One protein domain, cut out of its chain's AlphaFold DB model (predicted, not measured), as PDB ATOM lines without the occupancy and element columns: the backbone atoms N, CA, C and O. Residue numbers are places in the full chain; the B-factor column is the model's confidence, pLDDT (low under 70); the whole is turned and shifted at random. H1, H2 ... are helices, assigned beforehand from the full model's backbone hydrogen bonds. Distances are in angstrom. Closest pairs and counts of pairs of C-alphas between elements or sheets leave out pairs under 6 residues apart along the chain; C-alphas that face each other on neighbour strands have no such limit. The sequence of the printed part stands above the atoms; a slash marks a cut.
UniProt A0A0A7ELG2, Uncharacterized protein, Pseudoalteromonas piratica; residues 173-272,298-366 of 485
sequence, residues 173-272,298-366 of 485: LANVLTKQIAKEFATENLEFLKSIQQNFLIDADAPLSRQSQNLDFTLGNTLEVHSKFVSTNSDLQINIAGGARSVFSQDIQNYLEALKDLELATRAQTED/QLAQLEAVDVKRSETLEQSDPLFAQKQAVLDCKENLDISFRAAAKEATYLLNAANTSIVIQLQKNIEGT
ATOM      1  N   LEU A 173     -42.691  45.757   9.982       50.66
ATOM      2  CA  LEU A 173     -42.674  45.494   8.549       50.66
ATOM      3  C   LEU A 173     -41.908  44.213   8.208       50.66
ATOM      4  O   LEU A 173     -42.439  43.413   7.448       50.66
ATOM      5  N   ALA A 174     -40.738  43.966   8.810       52.16
ATOM      6  CA  ALA A 174     -39.996  42.718   8.616       52.16
ATOM      7  C   ALA A 174     -40.830  41.504   9.053       52.16
ATOM      8  O   ALA A 174     -40.957  40.545   8.303       52.16
ATOM      9  N   ASN A 175     -41.516  41.584  10.198       61.69
ATOM     10  CA  ASN A 175     -42.399  40.510  10.667       61.69
ATOM     11  C   ASN A 175     -43.636  40.301   9.778       61.69
ATOM     12  O   ASN A 175     -44.073  39.165   9.593       61.69
ATOM     13  N   VAL A 176     -44.217  41.372   9.229       68.56
ATOM     14  CA  VAL A 176     -45.326  41.276   8.264       68.56
ATOM     15  C   VAL A 176     -44.836  40.676   6.949       68.56
ATOM     16  O   VAL A 176     -45.504  39.795   6.416       68.56
ATOM     17  N   LEU A 177     -43.655  41.074   6.469       58.66
ATOM     18  CA  LEU A 177     -43.052  40.518   5.262       58.66
ATOM     19  C   LEU A 177     -42.701  39.044   5.455       58.66
ATOM     20  O   LEU A 177     -43.070  38.235   4.623       58.66
ATOM     21  N   THR A 178     -42.077  38.660   6.570       57.31
ATOM     22  CA  THR A 178     -41.770  37.259   6.887       57.31
ATOM     23  C   THR A 178     -43.035  36.420   7.028       57.31
ATOM     24  O   THR A 178     -43.049  35.289   6.565       57.31
ATOM     25  N   LYS A 179     -44.119  36.953   7.611       71.75
ATOM     26  CA  LYS A 179     -45.413  36.250   7.672       71.75
ATOM     27  C   LYS A 179     -46.087  36.141   6.309       71.75
ATOM     28  O   LYS A 179     -46.694  35.116   6.036       71.75
ATOM     29  N   GLN A 180     -45.997  37.170   5.468       67.75
ATOM     30  CA  GLN A 180     -46.565  37.143   4.122       67.75
ATOM     31  C   GLN A 180     -45.753  36.227   3.203       67.75
ATOM     32  O   GLN A 180     -46.338  35.429   2.482       67.75
ATOM     33  N   ILE A 181     -44.423  36.260   3.299       61.25
ATOM     34  CA  ILE A 181     -43.525  35.308   2.648       61.25
ATOM     35  C   ILE A 181     -43.828  33.910   3.181       61.25
ATOM     36  O   ILE A 181     -44.128  33.056   2.387       61.25
ATOM     37  N   ALA A 182     -43.911  33.648   4.484       65.69
ATOM     38  CA  ALA A 182     -44.285  32.313   4.982       65.69
ATOM     39  C   ALA A 182     -45.713  31.865   4.594       65.69
ATOM     40  O   ALA A 182     -46.024  30.679   4.647       65.69
ATOM     41  N   LYS A 183     -46.597  32.805   4.239       74.12
ATOM     42  CA  LYS A 183     -47.962  32.527   3.772       74.12
ATOM     43  C   LYS A 183     -48.017  32.227   2.272       74.12
ATOM     44  O   LYS A 183     -48.844  31.422   1.857       74.12
ATOM     45  N   GLU A 184     -47.195  32.895   1.467       68.56
ATOM     46  CA  GLU A 184     -47.164  32.732   0.003       68.56
ATOM     47  C   GLU A 184     -46.060  31.789  -0.478       68.56
ATOM     48  O   GLU A 184     -46.168  31.172  -1.534       68.56
ATOM     49  N   PHE A 185     -45.013  31.653   0.321       67.31
ATOM     50  CA  PHE A 185     -43.913  30.730   0.160       67.31
ATOM     51  C   PHE A 185     -44.139  29.542   1.076       67.31
ATOM     52  O   PHE A 185     -44.304  29.679   2.287       67.31
ATOM     53  N   ALA A 186     -44.108  28.363   0.477       82.38
ATOM     54  CA  ALA A 186     -44.197  27.127   1.216       82.38
ATOM     55  C   ALA A 186     -42.993  27.026   2.180       82.38
ATOM     56  O   ALA A 186     -41.852  27.306   1.790       82.38
ATOM     57  N   THR A 187     -43.256  26.727   3.456       85.69
ATOM     58  CA  THR A 187     -42.253  26.762   4.543       85.69
ATOM     59  C   THR A 187     -41.065  25.844   4.234       85.69
ATOM     60  O   THR A 187     -39.918  26.187   4.525       85.69
ATOM     61  N   GLU A 188     -41.327  24.744   3.534       87.38
ATOM     62  CA  GLU A 188     -40.359  23.782   3.020       87.38
ATOM     63  C   GLU A 188     -39.279  24.407   2.123       87.38
ATOM     64  O   GLU A 188     -38.106  24.072   2.257       87.38
ATOM     65  N   ASN A 189     -39.616  25.381   1.270       85.44
ATOM     66  CA  ASN A 189     -38.635  26.022   0.389       85.44
ATOM     67  C   ASN A 189     -37.643  26.883   1.186       85.44
ATOM     68  O   ASN A 189     -36.459  26.953   0.853       85.44
ATOM     69  N   LEU A 190     -38.115  27.543   2.249       85.31
ATOM     70  CA  LEU A 190     -37.260  28.351   3.115       85.31
ATOM     71  C   LEU A 190     -36.360  27.465   3.985       85.31
ATOM     72  O   LEU A 190     -35.187  27.786   4.181       85.31
ATOM     73  N   GLU A 191     -36.891  26.356   4.503       88.50
ATOM     74  CA  GLU A 191     -36.095  25.369   5.239       88.50
ATOM     75  C   GLU A 191     -35.043  24.698   4.352       88.50
ATOM     76  O   GLU A 191     -33.898  24.540   4.783       88.50
ATOM     77  N   PHE A 192     -35.383  24.385   3.103       90.50
ATOM     78  CA  PHE A 192     -34.437  23.855   2.128       90.50
ATOM     79  C   PHE A 192     -33.271  24.818   1.881       90.50
ATOM     80  O   PHE A 192     -32.113  24.421   1.990       90.50
ATOM     81  N   LEU A 193     -33.555  26.102   1.628       86.06
ATOM     82  CA  LEU A 193     -32.515  27.114   1.412       86.06
ATOM     83  C   LEU A 193     -31.603  27.285   2.634       86.06
ATOM     84  O   LEU A 193     -30.386  27.387   2.482       86.06
ATOM     85  N   LYS A 194     -32.169  27.270   3.846       86.94
ATOM     86  CA  LYS A 194     -31.383  27.305   5.089       86.94
ATOM     87  C   LYS A 194     -30.486  26.077   5.227       86.94
ATOM     88  O   LYS A 194     -29.330  26.222   5.610       86.94
ATOM     89  N   SER A 195     -31.002  24.898   4.891       86.50
ATOM     90  CA  SER A 195     -30.250  23.642   4.984       86.50
ATOM     91  C   SER A 195     -29.110  23.601   3.961       86.50
ATOM     92  O   SER A 195     -27.988  23.242   4.298       86.50
ATOM     93  N   ILE A 196     -29.349  24.086   2.736       84.31
ATOM     94  CA  ILE A 196     -28.292  24.299   1.738       84.31
ATOM     95  C   ILE A 196     -27.223  25.256   2.270       84.31
ATOM     96  O   ILE A 196     -26.034  24.956   2.193       84.31
ATOM     97  N   GLN A 197     -27.622  26.401   2.828       82.38
ATOM     98  CA  GLN A 197     -26.672  27.378   3.356       82.38
ATOM     99  C   GLN A 197     -25.815  26.790   4.487       82.38
ATOM    100  O   GLN A 197     -24.616  27.051   4.541       82.38
ATOM    101  N   GLN A 198     -26.412  25.980   5.363       83.88
ATOM    102  CA  GLN A 198     -25.693  25.272   6.423       83.88
ATOM    103  C   GLN A 198     -24.709  24.237   5.860       83.88
ATOM    104  O   GLN A 198     -23.596  24.138   6.373       83.88
ATOM    105  N   ASN A 199     -25.062  23.546   4.773       78.94
ATOM    106  CA  ASN A 199     -24.176  22.581   4.111       78.94
ATOM    107  C   ASN A 199     -22.976  23.235   3.420       78.94
ATOM    108  O   ASN A 199     -21.902  22.645   3.375       78.94
ATOM    109  N   PHE A 200     -23.136  24.455   2.904       69.50
ATOM    110  CA  PHE A 200     -22.076  25.166   2.185       69.50
ATOM    111  C   PHE A 200     -21.113  25.965   3.073       69.50
ATOM    112  O   PHE A 200     -20.101  26.451   2.575       69.50
ATOM    113  N   LEU A 201     -21.378  26.102   4.376       68.44
ATOM    114  CA  LEU A 201     -20.510  26.836   5.311       68.44
ATOM    115  C   LEU A 201     -19.261  26.049   5.757       68.44
ATOM    116  O   LEU A 201     -18.661  26.363   6.785       68.44
ATOM    117  N   ILE A 202     -18.853  25.031   5.001       55.81
ATOM    118  CA  ILE A 202     -17.717  24.183   5.353       55.81
ATOM    119  C   ILE A 202     -16.425  24.823   4.841       55.81
ATOM    120  O   ILE A 202     -16.273  25.113   3.656       55.81
ATOM    121  N   ASP A 203     -15.504  25.048   5.775       54.78
ATOM    122  CA  ASP A 203     -14.211  25.692   5.563       54.78
ATOM    123  C   ASP A 203     -13.319  24.840   4.642       54.78
ATOM    124  O   ASP A 203     -12.772  23.810   5.053       54.78
ATOM    125  N   ALA A 204     -13.209  25.250   3.375       44.22
ATOM    126  CA  ALA A 204     -12.401  24.568   2.363       44.22
ATOM    127  C   ALA A 204     -10.897  24.576   2.706       44.22
ATOM    128  O   ALA A 204     -10.168  23.692   2.254       44.22
ATOM    129  N   ASP A 205     -10.456  25.504   3.562       53.41
ATOM    130  CA  ASP A 205      -9.053  25.690   3.939       53.41
ATOM    131  C   ASP A 205      -8.637  24.859   5.172       53.41
ATOM    132  O   ASP A 205      -7.504  24.950   5.655       53.41
ATOM    133  N   ALA A 206      -9.529  24.013   5.705       58.59
ATOM    134  CA  ALA A 206      -9.217  23.167   6.853       58.59
ATOM    135  C   ALA A 206      -8.149  22.090   6.518       58.59
ATOM    136  O   ALA A 206      -8.147  21.541   5.417       58.59
ATOM    137  N   PRO A 207      -7.260  21.719   7.467       53.72
ATOM    138  CA  PRO A 207      -6.239  20.681   7.261       53.72
ATOM    139  C   PRO A 207      -6.840  19.301   6.925       53.72
ATOM    140  O   PRO A 207      -7.929  18.981   7.391       53.72
ATOM    141  N   LEU A 208      -6.112  18.446   6.186       36.97
ATOM    142  CA  LEU A 208      -6.565  17.129   5.671       36.97
ATOM    143  C   LEU A 208      -7.258  16.224   6.712       36.97
ATOM    144  O   LEU A 208      -8.233  15.546   6.398       36.97
ATOM    145  N   SER A 209      -6.800  16.238   7.968       46.38
ATOM    146  CA  SER A 209      -7.421  15.482   9.069       46.38
ATOM    147  C   SER A 209      -8.790  16.025   9.494       46.38
ATOM    148  O   SER A 209      -9.634  15.267   9.964       46.38
ATOM    149  N   ARG A 210      -9.031  17.329   9.314       54.50
ATOM    150  CA  ARG A 210     -10.361  17.940   9.422       54.50
ATOM    151  C   ARG A 210     -11.167  17.770   8.141       54.50
ATOM    152  O   ARG A 210     -12.381  17.686   8.232       54.50
ATOM    153  N   GLN A 211     -10.533  17.672   6.970       53.50
ATOM    154  CA  GLN A 211     -11.254  17.438   5.715       53.50
ATOM    155  C   GLN A 211     -11.943  16.069   5.679       53.50
ATOM    156  O   GLN A 211     -13.063  15.994   5.184       53.50
ATOM    157  N   SER A 212     -11.346  15.012   6.247       53.56
ATOM    158  CA  SER A 212     -12.016  13.705   6.359       53.56
ATOM    159  C   SER A 212     -13.209  13.728   7.325       53.56
ATOM    160  O   SER A 212     -14.274  13.226   6.990       53.56
ATOM    161  N   GLN A 213     -13.082  14.388   8.482       64.44
ATOM    162  CA  GLN A 213     -14.209  14.593   9.406       64.44
ATOM    163  C   GLN A 213     -15.300  15.482   8.789       64.44
ATOM    164  O   GLN A 213     -16.491  15.255   8.994       64.44
ATOM    165  N   ASN A 214     -14.898  16.468   7.984       70.94
ATOM    166  CA  ASN A 214     -15.816  17.299   7.220       70.94
ATOM    167  C   ASN A 214     -16.505  16.499   6.110       70.94
ATOM    168  O   ASN A 214     -17.640  16.819   5.791       70.94
ATOM    169  N   LEU A 215     -15.875  15.474   5.530       69.31
ATOM    170  CA  LEU A 215     -16.473  14.613   4.504       69.31
ATOM    171  C   LEU A 215     -17.664  13.819   5.057       69.31
ATOM    172  O   LEU A 215     -18.745  13.896   4.477       69.31
ATOM    173  N   ASP A 216     -17.507  13.167   6.212       72.88
ATOM    174  CA  ASP A 216     -18.609  12.454   6.881       72.88
ATOM    175  C   ASP A 216     -19.751  13.406   7.262       72.88
ATOM    176  O   ASP A 216     -20.928  13.108   7.046       72.88
ATOM    177  N   PHE A 217     -19.410  14.595   7.771       78.56
ATOM    178  CA  PHE A 217     -20.387  15.630   8.107       78.56
ATOM    179  C   PHE A 217     -21.119  16.172   6.867       78.56
ATOM    180  O   PHE A 217     -22.343  16.303   6.869       78.56
ATOM    181  N   THR A 218     -20.387  16.442   5.781       80.88
ATOM    182  CA  THR A 218     -20.949  16.947   4.515       80.88
ATOM    183  C   THR A 218     -21.884  15.917   3.900       80.88
ATOM    184  O   THR A 218     -22.979  16.269   3.461       80.88
ATOM    185  N   LEU A 219     -21.474  14.646   3.879       84.19
ATOM    186  CA  LEU A 219     -22.293  13.560   3.358       84.19
ATOM    187  C   LEU A 219     -23.557  13.382   4.201       84.19
ATOM    188  O   LEU A 219     -24.648  13.324   3.636       84.19
ATOM    189  N   GLY A 220     -23.426  13.353   5.531       88.75
ATOM    190  CA  GLY A 220     -24.559  13.244   6.448       88.75
ATOM    191  C   GLY A 220     -25.610  14.322   6.185       88.75
ATOM    192  O   GLY A 220     -26.771  14.003   5.924       88.75
ATOM    193  N   ASN A 221     -25.193  15.587   6.129       88.19
ATOM    194  CA  ASN A 221     -26.136  16.674   5.887       88.19
ATOM    195  C   ASN A 221     -26.653  16.706   4.439       88.19
ATOM    196  O   ASN A 221     -27.764  17.167   4.181       88.19
ATOM    197  N   THR A 222     -25.870  16.235   3.467       87.38
ATOM    198  CA  THR A 222     -26.311  16.125   2.069       87.38
ATOM    199  C   THR A 222     -27.413  15.080   1.915       87.38
ATOM    200  O   THR A 222     -28.423  15.338   1.259       87.38
ATOM    201  N   LEU A 223     -27.258  13.924   2.563       91.56
ATOM    202  CA  LEU A 223     -28.279  12.879   2.606       91.56
ATOM    203  C   LEU A 223     -29.512  13.326   3.389       91.56
ATOM    204  O   LEU A 223     -30.638  13.030   2.982       91.56
ATOM    205  N   GLU A 224     -29.328  14.076   4.476       94.06
ATOM    206  CA  GLU A 224     -30.439  14.682   5.205       94.06
ATOM    207  C   GLU A 224     -31.210  15.654   4.303       94.06
ATOM    208  O   GLU A 224     -32.425  15.532   4.169       94.06
ATOM    209  N   VAL A 225     -30.523  16.555   3.594       92.00
ATOM    210  CA  VAL A 225     -31.174  17.488   2.662       92.00
ATOM    211  C   VAL A 225     -31.886  16.751   1.530       92.00
ATOM    212  O   VAL A 225     -33.014  17.105   1.180       92.00
ATOM    213  N   HIS A 226     -31.280  15.703   0.968       93.81
ATOM    214  CA  HIS A 226     -31.931  14.904  -0.069       93.81
ATOM    215  C   HIS A 226     -33.193  14.222   0.451       93.81
ATOM    216  O   HIS A 226     -34.266  14.402  -0.124       93.81
ATOM    217  N   SER A 227     -33.086  13.486   1.554       95.38
ATOM    218  CA  SER A 227     -34.211  12.746   2.128       95.38
ATOM    219  C   SER A 227     -35.338  13.671   2.592       95.38
ATOM    220  O   SER A 227     -36.511  13.355   2.384       95.38
ATOM    221  N   LYS A 228     -34.997  14.838   3.151       95.88
ATOM    222  CA  LYS A 228     -35.943  15.801   3.717       95.88
ATOM    223  C   LYS A 228     -36.542  16.775   2.706       95.88
ATOM    224  O   LYS A 228     -37.619  17.284   2.970       95.88
ATOM    225  N   PHE A 229     -35.904  17.040   1.567       95.38
ATOM    226  CA  PHE A 229     -36.426  18.050   0.635       95.38
ATOM    227  C   PHE A 229     -36.520  17.581  -0.815       95.38
ATOM    228  O   PHE A 229     -37.403  18.026  -1.542       95.38
ATOM    229  N   VAL A 230     -35.645  16.684  -1.270       92.50
ATOM    230  CA  VAL A 230     -35.531  16.350  -2.702       92.50
ATOM    231  C   VAL A 230     -36.209  15.028  -3.060       92.50
ATOM    232  O   VAL A 230     -36.780  14.895  -4.146       92.50
ATOM    233  N   SER A 231     -36.171  14.056  -2.151       93.75
ATOM    234  CA  SER A 231     -36.720  12.717  -2.346       93.75
ATOM    235  C   SER A 231     -38.205  12.746  -2.717       93.75
ATOM    236  O   SER A 231     -38.992  13.545  -2.200       93.75
ATOM    237  N   THR A 232     -38.618  11.822  -3.594       93.25
ATOM    238  CA  THR A 232     -40.031  11.650  -3.971       93.25
ATOM    239  C   THR A 232     -40.920  11.299  -2.782       93.25
ATOM    240  O   THR A 232     -42.110  11.590  -2.816       93.25
ATOM    241  N   ASN A 233     -40.325  10.711  -1.742       94.12
ATOM    242  CA  ASN A 233     -41.004  10.234  -0.539       94.12
ATOM    243  C   ASN A 233     -40.893  11.218   0.633       94.12
ATOM    244  O   ASN A 233     -41.110  10.828   1.773       94.12
ATOM    245  N   SER A 234     -40.470  12.455   0.371       94.25
ATOM    246  CA  SER A 234     -40.236  13.430   1.423       94.25
ATOM    247  C   SER A 234     -41.499  14.181   1.831       94.25
ATOM    248  O   SER A 234     -42.231  14.666   0.966       94.25
ATOM    249  N   ASP A 235     -41.705  14.352   3.138       91.19
ATOM    250  CA  ASP A 235     -42.822  15.129   3.693       91.19
ATOM    251  C   ASP A 235     -42.678  16.641   3.440       91.19
ATOM    252  O   ASP A 235     -43.673  17.363   3.431       91.19
ATOM    253  N   LEU A 236     -41.449  17.125   3.212       94.50
ATOM    254  CA  LEU A 236     -41.139  18.533   2.915       94.50
ATOM    255  C   LEU A 236     -40.581  18.685   1.495       94.50
ATOM    256  O   LEU A 236     -39.672  19.475   1.238       94.50
ATOM    257  N   GLN A 237     -41.114  17.893   0.564       94.00
ATOM    258  CA  GLN A 237     -40.660  17.900  -0.816       94.00
ATOM    259  C   GLN A 237     -40.792  19.289  -1.452       94.00
ATOM    260  O   GLN A 237     -41.894  19.806  -1.632       94.00
ATOM    261  N   ILE A 238     -39.669  19.842  -1.909       92.44
ATOM    262  CA  ILE A 238     -39.676  21.082  -2.681       92.44
ATOM    263  C   ILE A 238     -40.154  20.831  -4.116       92.44
ATOM    264  O   ILE A 238     -39.885  19.790  -4.739       92.44
ATOM    265  N   ASN A 239     -40.846  21.823  -4.674       89.00
ATOM    266  CA  ASN A 239     -41.317  21.784  -6.054       89.00
ATOM    267  C   ASN A 239     -40.181  22.142  -7.025       89.00
ATOM    268  O   ASN A 239     -40.049  23.281  -7.466       89.00
ATOM    269  N   ILE A 240     -39.347  21.152  -7.322       89.44
ATOM    270  CA  ILE A 240     -38.298  21.208  -8.344       89.44
ATOM    271  C   ILE A 240     -38.729  20.423  -9.581       89.44
ATOM    272  O   ILE A 240     -39.431  19.411  -9.479       89.44
ATOM    273  N   ALA A 241     -38.278  20.861 -10.759       89.94
ATOM    274  CA  ALA A 241     -38.545  20.151 -12.002       89.94
ATOM    275  C   ALA A 241     -38.053  18.695 -11.918       89.94
ATOM    276  O   ALA A 241     -36.962  18.420 -11.414       89.94
ATOM    277  N   GLY A 242     -38.837  17.752 -12.455       89.75
ATOM    278  CA  GLY A 242     -38.519  16.320 -12.378       89.75
ATOM    279  C   GLY A 242     -37.131  15.964 -12.927       89.75
ATOM    280  O   GLY A 242     -36.462  15.095 -12.375       89.75
ATOM    281  N   GLY A 243     -36.659  16.688 -13.952       90.38
ATOM    282  CA  GLY A 243     -35.301  16.540 -14.485       90.38
ATOM    283  C   GLY A 243     -34.214  16.914 -13.472       90.38
ATOM    284  O   GLY A 243     -33.315  16.115 -13.234       90.38
ATOM    285  N   ALA A 244     -34.334  18.072 -12.814       86.38
ATOM    286  CA  ALA A 244     -33.384  18.514 -11.791       86.38
ATOM    287  C   ALA A 244     -33.359  17.556 -10.588       86.38
ATOM    288  O   ALA A 244     -32.291  17.190 -10.102       86.38
ATOM    289  N   ARG A 245     -34.534  17.068 -10.164       91.44
ATOM    290  CA  ARG A 245     -34.653  16.057  -9.101       91.44
ATOM    291  C   ARG A 245     -33.930  14.758  -9.452       91.44
ATOM    292  O   ARG A 245     -33.261  14.179  -8.595       91.44
ATOM    293  N   SER A 246     -34.087  14.296 -10.693       91.06
ATOM    294  CA  SER A 246     -33.451  13.070 -11.179       91.06
ATOM    295  C   SER A 246     -31.934  13.204 -11.217       91.06
ATOM    296  O   SER A 246     -31.254  12.300 -10.747       91.06
ATOM    297  N   VAL A 247     -31.413  14.321 -11.735       89.81
ATOM    298  CA  VAL A 247     -29.965  14.586 -11.795       89.81
ATOM    299  C   VAL A 247     -29.376  14.619 -10.389       89.81
ATOM    300  O   VAL A 247     -28.477  13.848 -10.085       89.81
ATOM    301  N   PHE A 248     -29.969  15.403  -9.491       88.31
ATOM    302  CA  PHE A 248     -29.489  15.508  -8.116       88.31
ATOM    303  C   PHE A 248     -29.518  14.164  -7.370       88.31
ATOM    304  O   PHE A 248     -28.596  13.827  -6.633       88.31
ATOM    305  N   SER A 249     -30.570  13.364  -7.577       90.62
ATOM    306  CA  SER A 249     -30.645  12.023  -6.987       90.62
ATOM    307  C   SER A 249     -29.583  11.090  -7.568       90.62
ATOM    308  O   SER A 249     -28.993  10.322  -6.815       90.62
ATOM    309  N   GLN A 250     -29.322  11.167  -8.876       92.44
ATOM    310  CA  GLN A 250     -28.290  10.370  -9.532       92.44
ATOM    311  C   GLN A 250     -26.891  10.736  -9.027       92.44
ATOM    312  O   GLN A 250     -26.110   9.838  -8.736       92.44
ATOM    313  N   ASP A 251     -26.591  12.023  -8.860       87.88
ATOM    314  CA  ASP A 251     -25.280  12.471  -8.382       87.88
ATOM    315  C   ASP A 251     -25.001  12.001  -6.951       87.88
ATOM    316  O   ASP A 251     -23.894  11.561  -6.648       87.88
ATOM    317  N   ILE A 252     -26.020  11.999  -6.083       87.56
ATOM    318  CA  ILE A 252     -25.899  11.422  -4.738       87.56
ATOM    319  C   ILE A 252     -25.652   9.915  -4.804       87.56
ATOM    320  O   ILE A 252     -24.804   9.416  -4.068       87.56
ATOM    321  N   GLN A 253     -26.356   9.181  -5.671       89.31
ATOM    322  CA  GLN A 253     -26.118   7.741  -5.826       89.31
ATOM    323  C   GLN A 253     -24.702   7.458  -6.337       89.31
ATOM    324  O   GLN A 253     -24.015   6.624  -5.755       89.31
ATOM    325  N   ASN A 254     -24.234   8.203  -7.342       88.56
ATOM    326  CA  ASN A 254     -22.872   8.086  -7.866       88.56
ATOM    327  C   ASN A 254     -21.830   8.358  -6.770       88.56
ATOM    328  O   ASN A 254     -20.850   7.628  -6.644       88.56
ATOM    329  N   TYR A 255     -22.057   9.385  -5.945       85.44
ATOM    330  CA  TYR A 255     -21.172   9.718  -4.832       85.44
ATOM    331  C   TYR A 255     -21.137   8.617  -3.760       85.44
ATOM    332  O   TYR A 255     -20.064   8.240  -3.291       85.44
ATOM    333  N   LEU A 256     -22.296   8.057  -3.399       86.75
ATOM    334  CA  LEU A 256     -22.389   6.941  -2.454       86.75
ATOM    335  C   LEU A 256     -21.710   5.671  -2.980       86.75
ATOM    336  O   LEU A 256     -21.053   4.966  -2.215       86.75
ATOM    337  N   GLU A 257     -21.858   5.379  -4.271       89.06
ATOM    338  CA  GLU A 257     -21.217   4.231  -4.910       89.06
ATOM    339  C   GLU A 257     -19.690   4.396  -4.934       89.06
ATOM    340  O   GLU A 257     -18.974   3.496  -4.500       89.06
ATOM    341  N   ALA A 258     -19.191   5.590  -5.273       84.50
ATOM    342  CA  ALA A 258     -17.762   5.901  -5.219       84.50
ATOM    343  C   ALA A 258     -17.174   5.770  -3.800       84.50
ATOM    344  O   ALA A 258     -16.060   5.271  -3.626       84.50
ATOM    345  N   LEU A 259     -17.918   6.181  -2.767       84.25
ATOM    346  CA  LEU A 259     -17.503   5.996  -1.372       84.25
ATOM    347  C   LEU A 259     -17.457   4.521  -0.967       84.25
ATOM    348  O   LEU A 259     -16.523   4.102  -0.285       84.25
ATOM    349  N   LYS A 260     -18.437   3.726  -1.406       88.62
ATOM    350  CA  LYS A 260     -18.475   2.285  -1.147       88.62
ATOM    351  C   LYS A 260     -17.297   1.565  -1.803       88.62
ATOM    352  O   LYS A 260     -16.691   0.695  -1.177       88.62
ATOM    353  N   ASP A 261     -16.942   1.951  -3.024       88.19
ATOM    354  CA  ASP A 261     -15.778   1.412  -3.729       88.19
ATOM    355  C   ASP A 261     -14.467   1.774  -3.019       88.19
ATOM    356  O   ASP A 261     -13.592   0.920  -2.856       88.19
ATOM    357  N   LEU A 262     -14.349   3.011  -2.519       88.56
ATOM    358  CA  LEU A 262     -13.197   3.441  -1.723       88.56
ATOM    359  C   LEU A 262     -13.091   2.663  -0.400       88.56
ATOM    360  O   LEU A 262     -11.992   2.269   0.001       88.56
ATOM    361  N   GLU A 263     -14.213   2.409   0.278       89.62
ATOM    362  CA  GLU A 263     -14.248   1.606   1.506       89.62
ATOM    363  C   GLU A 263     -13.816   0.158   1.237       89.62
ATOM    364  O   GLU A 263     -12.972  -0.381   1.959       89.62
ATOM    365  N   LEU A 264     -14.344  -0.463   0.177       88.62
ATOM    366  CA  LEU A 264     -13.985  -1.824  -0.233       88.62
ATOM    367  C   LEU A 264     -12.498  -1.944  -0.571       88.62
ATOM    368  O   LEU A 264     -11.840  -2.886  -0.130       88.62
ATOM    369  N   ALA A 265     -11.947  -0.980  -1.303       85.69
ATOM    370  CA  ALA A 265     -10.534  -0.977  -1.647       85.69
ATOM    371  C   ALA A 265      -9.626  -0.745  -0.434       85.69
ATOM    372  O   ALA A 265      -8.585  -1.391  -0.306       85.69
ATOM    373  N   THR A 266     -10.045   0.124   0.489       86.62
ATOM    374  CA  THR A 266      -9.334   0.335   1.755       86.62
ATOM    375  C   THR A 266      -9.319  -0.954   2.579       86.62
ATOM    376  O   THR A 266      -8.262  -1.346   3.073       86.62
ATOM    377  N   ARG A 267     -10.455  -1.664   2.665       86.50
ATOM    378  CA  ARG A 267     -10.541  -2.964   3.351       86.50
ATOM    379  C   ARG A 267      -9.640  -4.016   2.716       86.50
ATOM    380  O   ARG A 267      -8.890  -4.663   3.445       86.50
ATOM    381  N   ALA A 268      -9.652  -4.127   1.388       84.31
ATOM    382  CA  ALA A 268      -8.803  -5.063   0.658       84.31
ATOM    383  C   ALA A 268      -7.309  -4.840   0.957       84.31
ATOM    384  O   ALA A 268      -6.583  -5.803   1.188       84.31
ATOM    385  N   GLN A 269      -6.850  -3.585   1.055       83.06
ATOM    386  CA  GLN A 269      -5.459  -3.294   1.430       83.06
ATOM    387  C   GLN A 269      -5.109  -3.722   2.865       83.06
ATOM    388  O   GLN A 269      -3.984  -4.157   3.115       83.06
ATOM    389  N   THR A 270      -6.046  -3.604   3.811       83.31
ATOM    390  CA  THR A 270      -5.843  -4.076   5.193       83.31
ATOM    391  C   THR A 270      -5.868  -5.598   5.324       83.31
ATOM    392  O   THR A 270      -5.124  -6.137   6.141       83.31
ATOM    393  N   GLU A 271      -6.692  -6.295   4.539       85.69
ATOM    394  CA  GLU A 271      -6.851  -7.752   4.633       85.69
ATOM    395  C   GLU A 271      -5.730  -8.532   3.931       85.69
ATOM    396  O   GLU A 271      -5.340  -9.590   4.422       85.69
ATOM    397  N   ASP A 272      -5.145  -8.000   2.852       77.19
ATOM    398  CA  ASP A 272      -4.075  -8.680   2.099       77.19
ATOM    399  C   ASP A 272      -2.670  -8.511   2.710       77.19
ATOM    400  O   ASP A 272      -1.688  -9.062   2.203       77.19
ATOM    401  N   GLN A 298      25.152  17.021  -1.444       71.50
ATOM    402  CA  GLN A 298      24.579  15.677  -1.556       71.50
ATOM    403  C   GLN A 298      23.244  15.569  -0.817       71.50
ATOM    404  O   GLN A 298      22.385  14.806  -1.247       71.50
ATOM    405  N   LEU A 299      23.038  16.366   0.238       74.38
ATOM    406  CA  LEU A 299      21.760  16.443   0.946       74.38
ATOM    407  C   LEU A 299      20.681  17.102   0.072       74.38
ATOM    408  O   LEU A 299      19.592  16.556  -0.058       74.38
ATOM    409  N   ALA A 300      21.021  18.188  -0.630       74.31
ATOM    410  CA  ALA A 300      20.105  18.849  -1.564       74.31
ATOM    411  C   ALA A 300      19.725  17.960  -2.768       74.31
ATOM    412  O   ALA A 300      18.593  17.996  -3.247       74.31
ATOM    413  N   GLN A 301      20.655  17.129  -3.256       76.44
ATOM    414  CA  GLN A 301      20.360  16.161  -4.319       76.44
ATOM    415  C   GLN A 301      19.512  14.987  -3.819       76.44
ATOM    416  O   GLN A 301      18.673  14.492  -4.569       76.44
ATOM    417  N   LEU A 302      19.693  14.558  -2.566       71.38
ATOM    418  CA  LEU A 302      18.886  13.497  -1.968       71.38
ATOM    419  C   LEU A 302      17.449  13.966  -1.709       71.38
ATOM    420  O   LEU A 302      16.522  13.247  -2.056       71.38
ATOM    421  N   GLU A 303      17.262  15.195  -1.217       74.88
ATOM    422  CA  GLU A 303      15.936  15.808  -1.052       74.88
ATOM    423  C   GLU A 303      15.217  15.981  -2.400       74.88
ATOM    424  O   GLU A 303      14.038  15.655  -2.519       74.88
ATOM    425  N   ALA A 304      15.919  16.401  -3.459       72.25
ATOM    426  CA  ALA A 304      15.325  16.519  -4.794       72.25
ATOM    427  C   ALA A 304      14.933  15.161  -5.413       72.25
ATOM    428  O   ALA A 304      13.977  15.082  -6.191       72.25
ATOM    429  N   VAL A 305      15.669  14.092  -5.089       74.00
ATOM    430  CA  VAL A 305      15.337  12.723  -5.510       74.00
ATOM    431  C   VAL A 305      14.172  12.172  -4.692       74.00
ATOM    432  O   VAL A 305      13.296  11.540  -5.279       74.00
ATOM    433  N   ASP A 306      14.108  12.446  -3.388       64.12
ATOM    434  CA  ASP A 306      12.997  12.007  -2.537       64.12
ATOM    435  C   ASP A 306      11.680  12.697  -2.910       64.12
ATOM    436  O   ASP A 306      10.666  12.015  -3.023       64.12
ATOM    437  N   VAL A 307      11.695  13.999  -3.228       69.88
ATOM    438  CA  VAL A 307      10.495  14.733  -3.684       69.88
ATOM    439  C   VAL A 307       9.974  14.191  -5.021       69.88
ATOM    440  O   VAL A 307       8.777  13.963  -5.190       69.88
ATOM    441  N   LYS A 308      10.861  13.901  -5.982       65.06
ATOM    442  CA  LYS A 308      10.437  13.289  -7.254       65.06
ATOM    443  C   LYS A 308       9.939  11.859  -7.079       65.06
ATOM    444  O   LYS A 308       9.037  11.437  -7.802       65.06
ATOM    445  N   ARG A 309      10.525  11.108  -6.143       58.78
ATOM    446  CA  ARG A 309      10.126   9.731  -5.844       58.78
ATOM    447  C   ARG A 309       8.796   9.682  -5.094       58.78
ATOM    448  O   ARG A 309       8.023   8.768  -5.357       58.78
ATOM    449  N   SER A 310       8.496  10.655  -4.230       55.16
ATOM    450  CA  SER A 310       7.196  10.755  -3.558       55.16
ATOM    451  C   SER A 310       6.066  11.071  -4.542       55.16
ATOM    452  O   SER A 310       5.039  10.402  -4.493       55.16
ATOM    453  N   GLU A 311       6.278  11.973  -5.507       64.00
ATOM    454  CA  GLU A 311       5.273  12.274  -6.547       64.00
ATOM    455  C   GLU A 311       4.982  11.068  -7.463       64.00
ATOM    456  O   GLU A 311       3.838  10.828  -7.846       64.00
ATOM    457  N   THR A 312       5.999  10.261  -7.793       61.06
ATOM    458  CA  THR A 312       5.803   9.048  -8.615       61.06
ATOM    459  C   THR A 312       5.252   7.855  -7.829       61.06
ATOM    460  O   THR A 312       4.623   6.972  -8.417       61.06
ATOM    461  N   LEU A 313       5.454   7.809  -6.510       58.19
ATOM    462  CA  LEU A 313       4.867   6.780  -5.648       58.19
ATOM    463  C   LEU A 313       3.380   7.034  -5.383       58.19
ATOM    464  O   LEU A 313       2.626   6.068  -5.360       58.19
ATOM    465  N   GLU A 314       2.937   8.290  -5.279       61.97
ATOM    466  CA  GLU A 314       1.503   8.593  -5.136       61.97
ATOM    467  C   GLU A 314       0.702   8.236  -6.394       61.97
ATOM    468  O   GLU A 314      -0.389   7.688  -6.287       61.97
ATOM    469  N   GLN A 315       1.256   8.445  -7.593       64.19
ATOM    470  CA  GLN A 315       0.561   8.105  -8.845       64.19
ATOM    471  C   GLN A 315       0.469   6.599  -9.129       64.19
ATOM    472  O   GLN A 315      -0.340   6.188  -9.961       64.19
ATOM    473  N   SER A 316       1.293   5.771  -8.477       74.25
ATOM    474  CA  SER A 316       1.240   4.310  -8.641       74.25
ATOM    475  C   SER A 316       0.393   3.607  -7.575       74.25
ATOM    476  O   SER A 316       0.166   2.401  -7.690       74.25
ATOM    477  N   ASP A 317      -0.120   4.341  -6.582       84.75
ATOM    478  CA  ASP A 317      -1.048   3.804  -5.592       84.75
ATOM    479  C   ASP A 317      -2.432   3.581  -6.241       84.75
ATOM    480  O   ASP A 317      -3.068   4.547  -6.674       84.75
ATOM    481  N   PRO A 318      -2.951   2.340  -6.311       77.94
ATOM    482  CA  PRO A 318      -4.306   2.085  -6.807       77.94
ATOM    483  C   PRO A 318      -5.383   2.857  -6.022       77.94
ATOM    484  O   PRO A 318      -6.450   3.140  -6.568       77.94
ATOM    485  N   LEU A 319      -5.093   3.264  -4.780       84.19
ATOM    486  CA  LEU A 319      -5.975   4.094  -3.963       84.19
ATOM    487  C   LEU A 319      -6.060   5.547  -4.471       84.19
ATOM    488  O   LEU A 319      -7.052   6.228  -4.217       84.19
ATOM    489  N   PHE A 320      -5.050   6.038  -5.200       85.81
ATOM    490  CA  PHE A 320      -5.024   7.403  -5.732       85.81
ATOM    491  C   PHE A 320      -6.124   7.626  -6.774       85.81
ATOM    492  O   PHE A 320      -6.875   8.595  -6.682       85.81
ATOM    493  N   ALA A 321      -6.290   6.691  -7.714       80.81
ATOM    494  CA  ALA A 321      -7.335   6.777  -8.737       80.81
ATOM    495  C   ALA A 321      -8.751   6.769  -8.130       80.81
ATOM    496  O   ALA A 321      -9.637   7.474  -8.609       80.81
ATOM    497  N   GLN A 322      -8.960   6.012  -7.051       82.38
ATOM    498  CA  GLN A 322     -10.249   5.944  -6.353       82.38
ATOM    499  C   GLN A 322     -10.522   7.198  -5.520       82.38
ATOM    500  O   GLN A 322     -11.627   7.732  -5.558       82.38
ATOM    501  N   LYS A 323      -9.508   7.721  -4.817       85.12
ATOM    502  CA  LYS A 323      -9.605   9.019  -4.131       85.12
ATOM    503  C   LYS A 323      -9.946  10.139  -5.112       85.12
ATOM    504  O   LYS A 323     -10.797  10.969  -4.803       85.12
ATOM    505  N   GLN A 324      -9.332  10.129  -6.296       87.06
ATOM    506  CA  GLN A 324      -9.642  11.097  -7.342       87.06
ATOM    507  C   GLN A 324     -11.084  10.945  -7.846       87.06
ATOM    508  O   GLN A 324     -11.789  11.940  -7.939       87.06
ATOM    509  N   ALA A 325     -11.571   9.720  -8.062       79.75
ATOM    510  CA  ALA A 325     -12.961   9.493  -8.463       79.75
ATOM    511  C   ALA A 325     -13.980  10.020  -7.431       79.75
ATOM    512  O   ALA A 325     -15.005  10.590  -7.809       79.75
ATOM    513  N   VAL A 326     -13.693   9.885  -6.130       81.44
ATOM    514  CA  VAL A 326     -14.529  10.460  -5.057       81.44
ATOM    515  C   VAL A 326     -14.499  11.991  -5.082       81.44
ATOM    516  O   VAL A 326     -15.542  12.620  -4.891       81.44
ATOM    517  N   LEU A 327     -13.336  12.599  -5.336       82.50
ATOM    518  CA  LEU A 327     -13.209  14.053  -5.485       82.50
ATOM    519  C   LEU A 327     -13.985  14.570  -6.703       82.50
ATOM    520  O   LEU A 327     -14.736  15.533  -6.563       82.50
ATOM    521  N   ASP A 328     -13.888  13.896  -7.847       82.81
ATOM    522  CA  ASP A 328     -14.617  14.263  -9.066       82.81
ATOM    523  C   ASP A 328     -16.142  14.133  -8.860       82.81
ATOM    524  O   ASP A 328     -16.920  15.001  -9.264       82.81
ATOM    525  N   CYS A 329     -16.599  13.079  -8.166       78.69
ATOM    526  CA  CYS A 329     -18.014  12.927  -7.801       78.69
ATOM    527  C   CYS A 329     -18.484  14.034  -6.850       78.69
ATOM    528  O   CYS A 329     -19.594  14.546  -7.008       78.69
ATOM    529  N   LYS A 330     -17.645  14.428  -5.885       83.56
ATOM    530  CA  LYS A 330     -17.937  15.545  -4.982       83.56
ATOM    531  C   LYS A 330     -18.071  16.860  -5.751       83.56
ATOM    532  O   LYS A 330     -19.010  17.607  -5.497       83.56
ATOM    533  N   GLU A 331     -17.177  17.132  -6.698       84.81
ATOM    534  CA  GLU A 331     -17.236  18.350  -7.511       84.81
ATOM    535  C   GLU A 331     -18.519  18.406  -8.354       84.81
ATOM    536  O   GLU A 331     -19.207  19.429  -8.368       84.81
ATOM    537  N   ASN A 332     -18.912  17.289  -8.973       79.94
ATOM    538  CA  ASN A 332     -20.181  17.196  -9.702       79.94
ATOM    539  C   ASN A 332     -21.395  17.427  -8.791       79.94
ATOM    540  O   ASN A 332     -22.316  18.163  -9.153       79.94
ATOM    541  N   LEU A 333     -21.379  16.859  -7.585       79.62
ATOM    542  CA  LEU A 333     -22.436  17.055  -6.598       79.62
ATOM    543  C   LEU A 333     -22.535  18.525  -6.160       79.62
ATOM    544  O   LEU A 333     -23.635  19.081  -6.117       79.62
ATOM    545  N   ASP A 334     -21.400  19.184  -5.918       80.75
ATOM    546  CA  ASP A 334     -21.338  20.614  -5.596       80.75
ATOM    547  C   ASP A 334     -21.893  21.479  -6.741       80.75
ATOM    548  O   ASP A 334     -22.626  22.445  -6.495       80.75
ATOM    549  N   ILE A 335     -21.595  21.133  -7.998       81.94
ATOM    550  CA  ILE A 335     -22.148  21.806  -9.183       81.94
ATOM    551  C   ILE A 335     -23.673  21.659  -9.220       81.94
ATOM    552  O   ILE A 335     -24.382  22.661  -9.377       81.94
ATOM    553  N   SER A 336     -24.191  20.447  -9.023       77.81
ATOM    554  CA  SER A 336     -25.631  20.173  -9.012       77.81
ATOM    555  C   SER A 336     -26.353  20.893  -7.877       77.81
ATOM    556  O   SER A 336     -27.417  21.483  -8.094       77.81
ATOM    557  N   PHE A 337     -25.755  20.958  -6.685       77.94
ATOM    558  CA  PHE A 337     -26.286  21.771  -5.593       77.94
ATOM    559  C   PHE A 337     -26.315  23.261  -5.935       77.94
ATOM    560  O   PHE A 337     -27.323  23.925  -5.691       77.94
ATOM    561  N   ARG A 338     -25.237  23.810  -6.508       80.19
ATOM    562  CA  ARG A 338     -25.190  25.225  -6.915       80.19
ATOM    563  C   ARG A 338     -26.234  25.534  -7.986       80.19
ATOM    564  O   ARG A 338     -26.855  26.597  -7.937       80.19
ATOM    565  N   ALA A 339     -26.463  24.616  -8.924       78.25
ATOM    566  CA  ALA A 339     -27.506  24.743  -9.937       78.25
ATOM    567  C   ALA A 339     -28.910  24.753  -9.306       78.25
ATOM    568  O   ALA A 339     -29.683  25.679  -9.561       78.25
ATOM    569  N   ALA A 340     -29.203  23.798  -8.417       75.31
ATOM    570  CA  ALA A 340     -30.472  23.731  -7.692       75.31
ATOM    571  C   ALA A 340     -30.706  24.976  -6.817       75.31
ATOM    572  O   ALA A 340     -31.795  25.551  -6.817       75.31
ATOM    573  N   ALA A 341     -29.671  25.456  -6.120       77.12
ATOM    574  CA  ALA A 341     -29.732  26.673  -5.314       77.12
ATOM    575  C   ALA A 341     -30.000  27.922  -6.170       77.12
ATOM    576  O   ALA A 341     -30.775  28.798  -5.775       77.12
ATOM    577  N   LYS A 342     -29.399  28.008  -7.364       81.44
ATOM    578  CA  LYS A 342     -29.626  29.108  -8.313       81.44
ATOM    579  C   LYS A 342     -31.061  29.110  -8.843       81.44
ATOM    580  O   LYS A 342     -31.671  30.176  -8.911       81.44
ATOM    581  N   GLU A 343     -31.612  27.943  -9.170       78.50
ATOM    582  CA  GLU A 343     -33.010  27.802  -9.596       78.50
ATOM    583  C   GLU A 343     -33.981  28.176  -8.467       78.50
ATOM    584  O   GLU A 343     -34.879  28.994  -8.673       78.50
ATOM    585  N   ALA A 344     -33.743  27.690  -7.245       73.56
ATOM    586  CA  ALA A 344     -34.538  28.054  -6.072       73.56
ATOM    587  C   ALA A 344     -34.490  29.568  -5.785       73.56
ATOM    588  O   ALA A 344     -35.520  30.188  -5.521       73.56
ATOM    589  N   THR A 345     -33.313  30.188  -5.909       78.38
ATOM    590  CA  THR A 345     -33.141  31.644  -5.757       78.38
ATOM    591  C   THR A 345     -33.888  32.416  -6.844       78.38
ATOM    592  O   THR A 345     -34.512  33.439  -6.568       78.38
ATOM    593  N   TYR A 346     -33.861  31.932  -8.089       78.69
ATOM    594  CA  TYR A 346     -34.605  32.544  -9.188       78.69
ATOM    595  C   TYR A 346     -36.117  32.501  -8.937       78.69
ATOM    596  O   TYR A 346     -36.788  33.525  -9.071       78.69
ATOM    597  N   LEU A 347     -36.643  31.350  -8.508       75.88
ATOM    598  CA  LEU A 347     -38.053  31.197  -8.147       75.88
ATOM    599  C   LEU A 347     -38.439  32.102  -6.968       75.88
ATOM    600  O   LEU A 347     -39.488  32.744  -7.012       75.88
ATOM    601  N   LEU A 348     -37.566  32.228  -5.962       78.69
ATOM    602  CA  LEU A 348     -37.739  33.151  -4.838       78.69
ATOM    603  C   LEU A 348     -37.820  34.609  -5.295       78.69
ATOM    604  O   LEU A 348     -38.743  35.325  -4.911       78.69
ATOM    605  N   ASN A 349     -36.911  35.041  -6.164       79.62
ATOM    606  CA  ASN A 349     -36.919  36.405  -6.689       79.62
ATOM    607  C   ASN A 349     -38.146  36.682  -7.568       79.62
ATOM    608  O   ASN A 349     -38.745  37.755  -7.468       79.62
ATOM    609  N   ALA A 350     -38.557  35.720  -8.399       79.12
ATOM    610  CA  ALA A 350     -39.746  35.844  -9.237       79.12
ATOM    611  C   ALA A 350     -41.028  35.988  -8.401       79.12
ATOM    612  O   ALA A 350     -41.845  36.878  -8.652       79.12
ATOM    613  N   ALA A 351     -41.181  35.166  -7.363       75.50
ATOM    614  CA  ALA A 351     -42.308  35.241  -6.441       75.50
ATOM    615  C   ALA A 351     -42.293  36.533  -5.606       75.50
ATOM    616  O   ALA A 351     -43.322  37.201  -5.519       75.50
ATOM    617  N   ASN A 352     -41.134  36.963  -5.094       78.62
ATOM    618  CA  ASN A 352     -41.009  38.246  -4.394       78.62
ATOM    619  C   ASN A 352     -41.398  39.426  -5.296       78.62
ATOM    620  O   ASN A 352     -42.124  40.321  -4.867       78.62
ATOM    621  N   THR A 353     -40.985  39.406  -6.565       84.62
ATOM    622  CA  THR A 353     -41.356  40.442  -7.541       84.62
ATOM    623  C   THR A 353     -42.868  40.455  -7.784       84.62
ATOM    624  O   THR A 353     -43.482  41.520  -7.807       84.62
ATOM    625  N   SER A 354     -43.493  39.279  -7.906       80.50
ATOM    626  CA  SER A 354     -44.949  39.153  -8.051       80.50
ATOM    627  C   SER A 354     -45.700  39.725  -6.841       80.50
ATOM    628  O   SER A 354     -46.647  40.494  -7.010       80.50
ATOM    629  N   ILE A 355     -45.235  39.433  -5.621       81.31
ATOM    630  CA  ILE A 355     -45.810  39.970  -4.378       81.31
ATOM    631  C   ILE A 355     -45.699  41.498  -4.346       81.31
ATOM    632  O   ILE A 355     -46.681  42.178  -4.048       81.31
ATOM    633  N   VAL A 356     -44.537  42.055  -4.701       82.81
ATOM    634  CA  VAL A 356     -44.336  43.512  -4.764       82.81
ATOM    635  C   VAL A 356     -45.300  44.155  -5.764       82.81
ATOM    636  O   VAL A 356     -45.953  45.142  -5.427       82.81
ATOM    637  N   ILE A 357     -45.468  43.566  -6.952       83.44
ATOM    638  CA  ILE A 357     -46.411  44.058  -7.969       83.44
ATOM    639  C   ILE A 357     -47.858  44.019  -7.451       83.44
ATOM    640  O   ILE A 357     -48.610  44.975  -7.650       83.44
ATOM    641  N   GLN A 358     -48.263  42.950  -6.761       80.12
ATOM    642  CA  GLN A 358     -49.613  42.837  -6.198       80.12
ATOM    643  C   GLN A 358     -49.866  43.856  -5.084       80.12
ATOM    644  O   GLN A 358     -50.918  44.499  -5.051       80.12
ATOM    645  N   LEU A 359     -48.896  44.049  -4.187       81.94
ATOM    646  CA  LEU A 359     -48.981  45.067  -3.141       81.94
ATOM    647  C   LEU A 359     -49.083  46.466  -3.750       81.94
ATOM    648  O   LEU A 359     -49.924  47.257  -3.321       81.94
ATOM    649  N   GLN A 360     -48.304  46.747  -4.792       85.75
ATOM    650  CA  GLN A 360     -48.361  48.024  -5.487       85.75
ATOM    651  C   GLN A 360     -49.720  48.256  -6.159       85.75
ATOM    652  O   GLN A 360     -50.311  49.322  -5.981       85.75
ATOM    653  N   LYS A 361     -50.287  47.241  -6.819       80.19
ATOM    654  CA  LYS A 361     -51.635  47.310  -7.408       80.19
ATOM    655  C   LYS A 361     -52.722  47.589  -6.360       80.19
ATOM    656  O   LYS A 361     -53.643  48.363  -6.619       80.19
ATOM    657  N   ASN A 362     -52.612  47.000  -5.170       81.81
ATOM    658  CA  ASN A 362     -53.560  47.230  -4.074       81.81
ATOM    659  C   ASN A 362     -53.436  48.643  -3.475       81.81
ATOM    660  O   ASN A 362     -54.439  49.243  -3.081       81.81
ATOM    661  N   ILE A 363     -52.226  49.206  -3.443       83.12
ATOM    662  CA  ILE A 363     -51.996  50.597  -3.029       83.12
ATOM    663  C   ILE A 363     -52.553  51.570  -4.079       83.12
ATOM    664  O   ILE A 363     -53.201  52.556  -3.734       83.12
ATOM    665  N   GLU A 364     -52.360  51.289  -5.367       78.00
ATOM    666  CA  GLU A 364     -52.881  52.129  -6.451       78.00
ATOM    667  C   GLU A 364     -54.415  52.093  -6.527       78.00
ATOM    668  O   GLU A 364     -55.039  53.134  -6.724       78.00
ATOM    669  N   GLY A 365     -55.037  50.937  -6.266       75.88
ATOM    670  CA  GLY A 365     -56.495  50.787  -6.215       75.88
ATOM    671  C   GLY A 365     -57.180  51.444  -5.009       75.88
ATOM    672  O   GLY A 365     -58.399  51.589  -5.010       75.88
ATOM    673  N   THR A 366     -56.423  51.856  -3.986       64.94
ATOM    674  CA  THR A 366     -56.946  52.546  -2.790       64.94
ATOM    675  C   THR A 366     -56.678  54.049  -2.792       64.94
ATOM    676  O   THR A 366     -57.066  54.744  -1.848       64.94
TER     677      THR A 366
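This is residues 173 to 272 and 298 to 366 of the 485 residues of an uncharacterized protein of Pseudoalteromonas piratica (UniProt A0A0A7ELG2). What does the model look like? The long helix H6 is the spine of a loose four-helix bundle: H4 packs along its first part, residues 319 to 340, H2 packs on it farther along, and H3 bridges H2 and one end of H4. Residues 298 to 317, with H5, stick out as an arm past one end, residues 356 to 366 stick out at the other, and H1 sits near H6 with residues 173 to 179 free. What is it made of? The printed part has 169 residues with six named helices, H1 to H6 in chain order, and no named strand: the class is all helix. How spread out is it? It is only just loose, close to extended, with a radius of gyration of the C-alphas of 23.2 A and spans of 89 by 39 by 24 A.

Where is the longest helix? H6 is residues 318 to 364, 69.7 A from C-alpha 318 at (-4.306, 2.085, -6.807) to C-alpha 364 at (-52.881, 52.129, -6.451). Where are the others? H4 is residues 242 to 271, 43.3 A long, H3 residues 208 to 230, 30.2 A, and H5 residues 298 to 316, 26.9 A. H2 is residues 187 to 200, and H1 is residues 173 to 184, with C-alpha 173 at (-42.674, 45.494, 8.549).

What touches H6? H4 touches residues 319 to 340 of H6, closest at the C-alphas of Tyr 255 and Cys 329, 5.4 A, at a shallow tilt of 25 degrees, opposite ways. H2 touches residues 341 to 344 of H6, closest at the C-alphas of Leu 193 and Ala 341, 7.3 A, at a steep tilt of 39 degrees. How does the up-and-down bundle of H2, H3, H4 and H6, each against the one before, close? H2 and H3 are a hairpin at a shallow tilt of 13 degrees, with the C-alphas of Phe 192 and Phe 229 closest at 6.3 A. H3 and H4 are a hairpin at a tilt of 37 degrees, only just steep, with the C-alphas of Val 230 and Arg 245 closest at 6.5 A; H3 and H6 are apart. Are the helix backbones complete? Every O i to N i+4 pair is within hydrogen-bond range in H1, H2 and H4, against 18 of 19 in H3, 13 of 15 in H5 and 42 of 43 in H6.

How large is it? The two C-alphas farthest apart, of Gln 298 and Thr 366, are 89.5 A apart. Where is the chain cut? Residues 273 to 297 are not printed, and C-alphas 272 and 298 are 37.8 A apart. Which link is long, and where is confidence low? H3 to H4 is long, with 11 residues, and the 37 printed residues with pLDDT under 70 include 200 to 213 and 306 to 315.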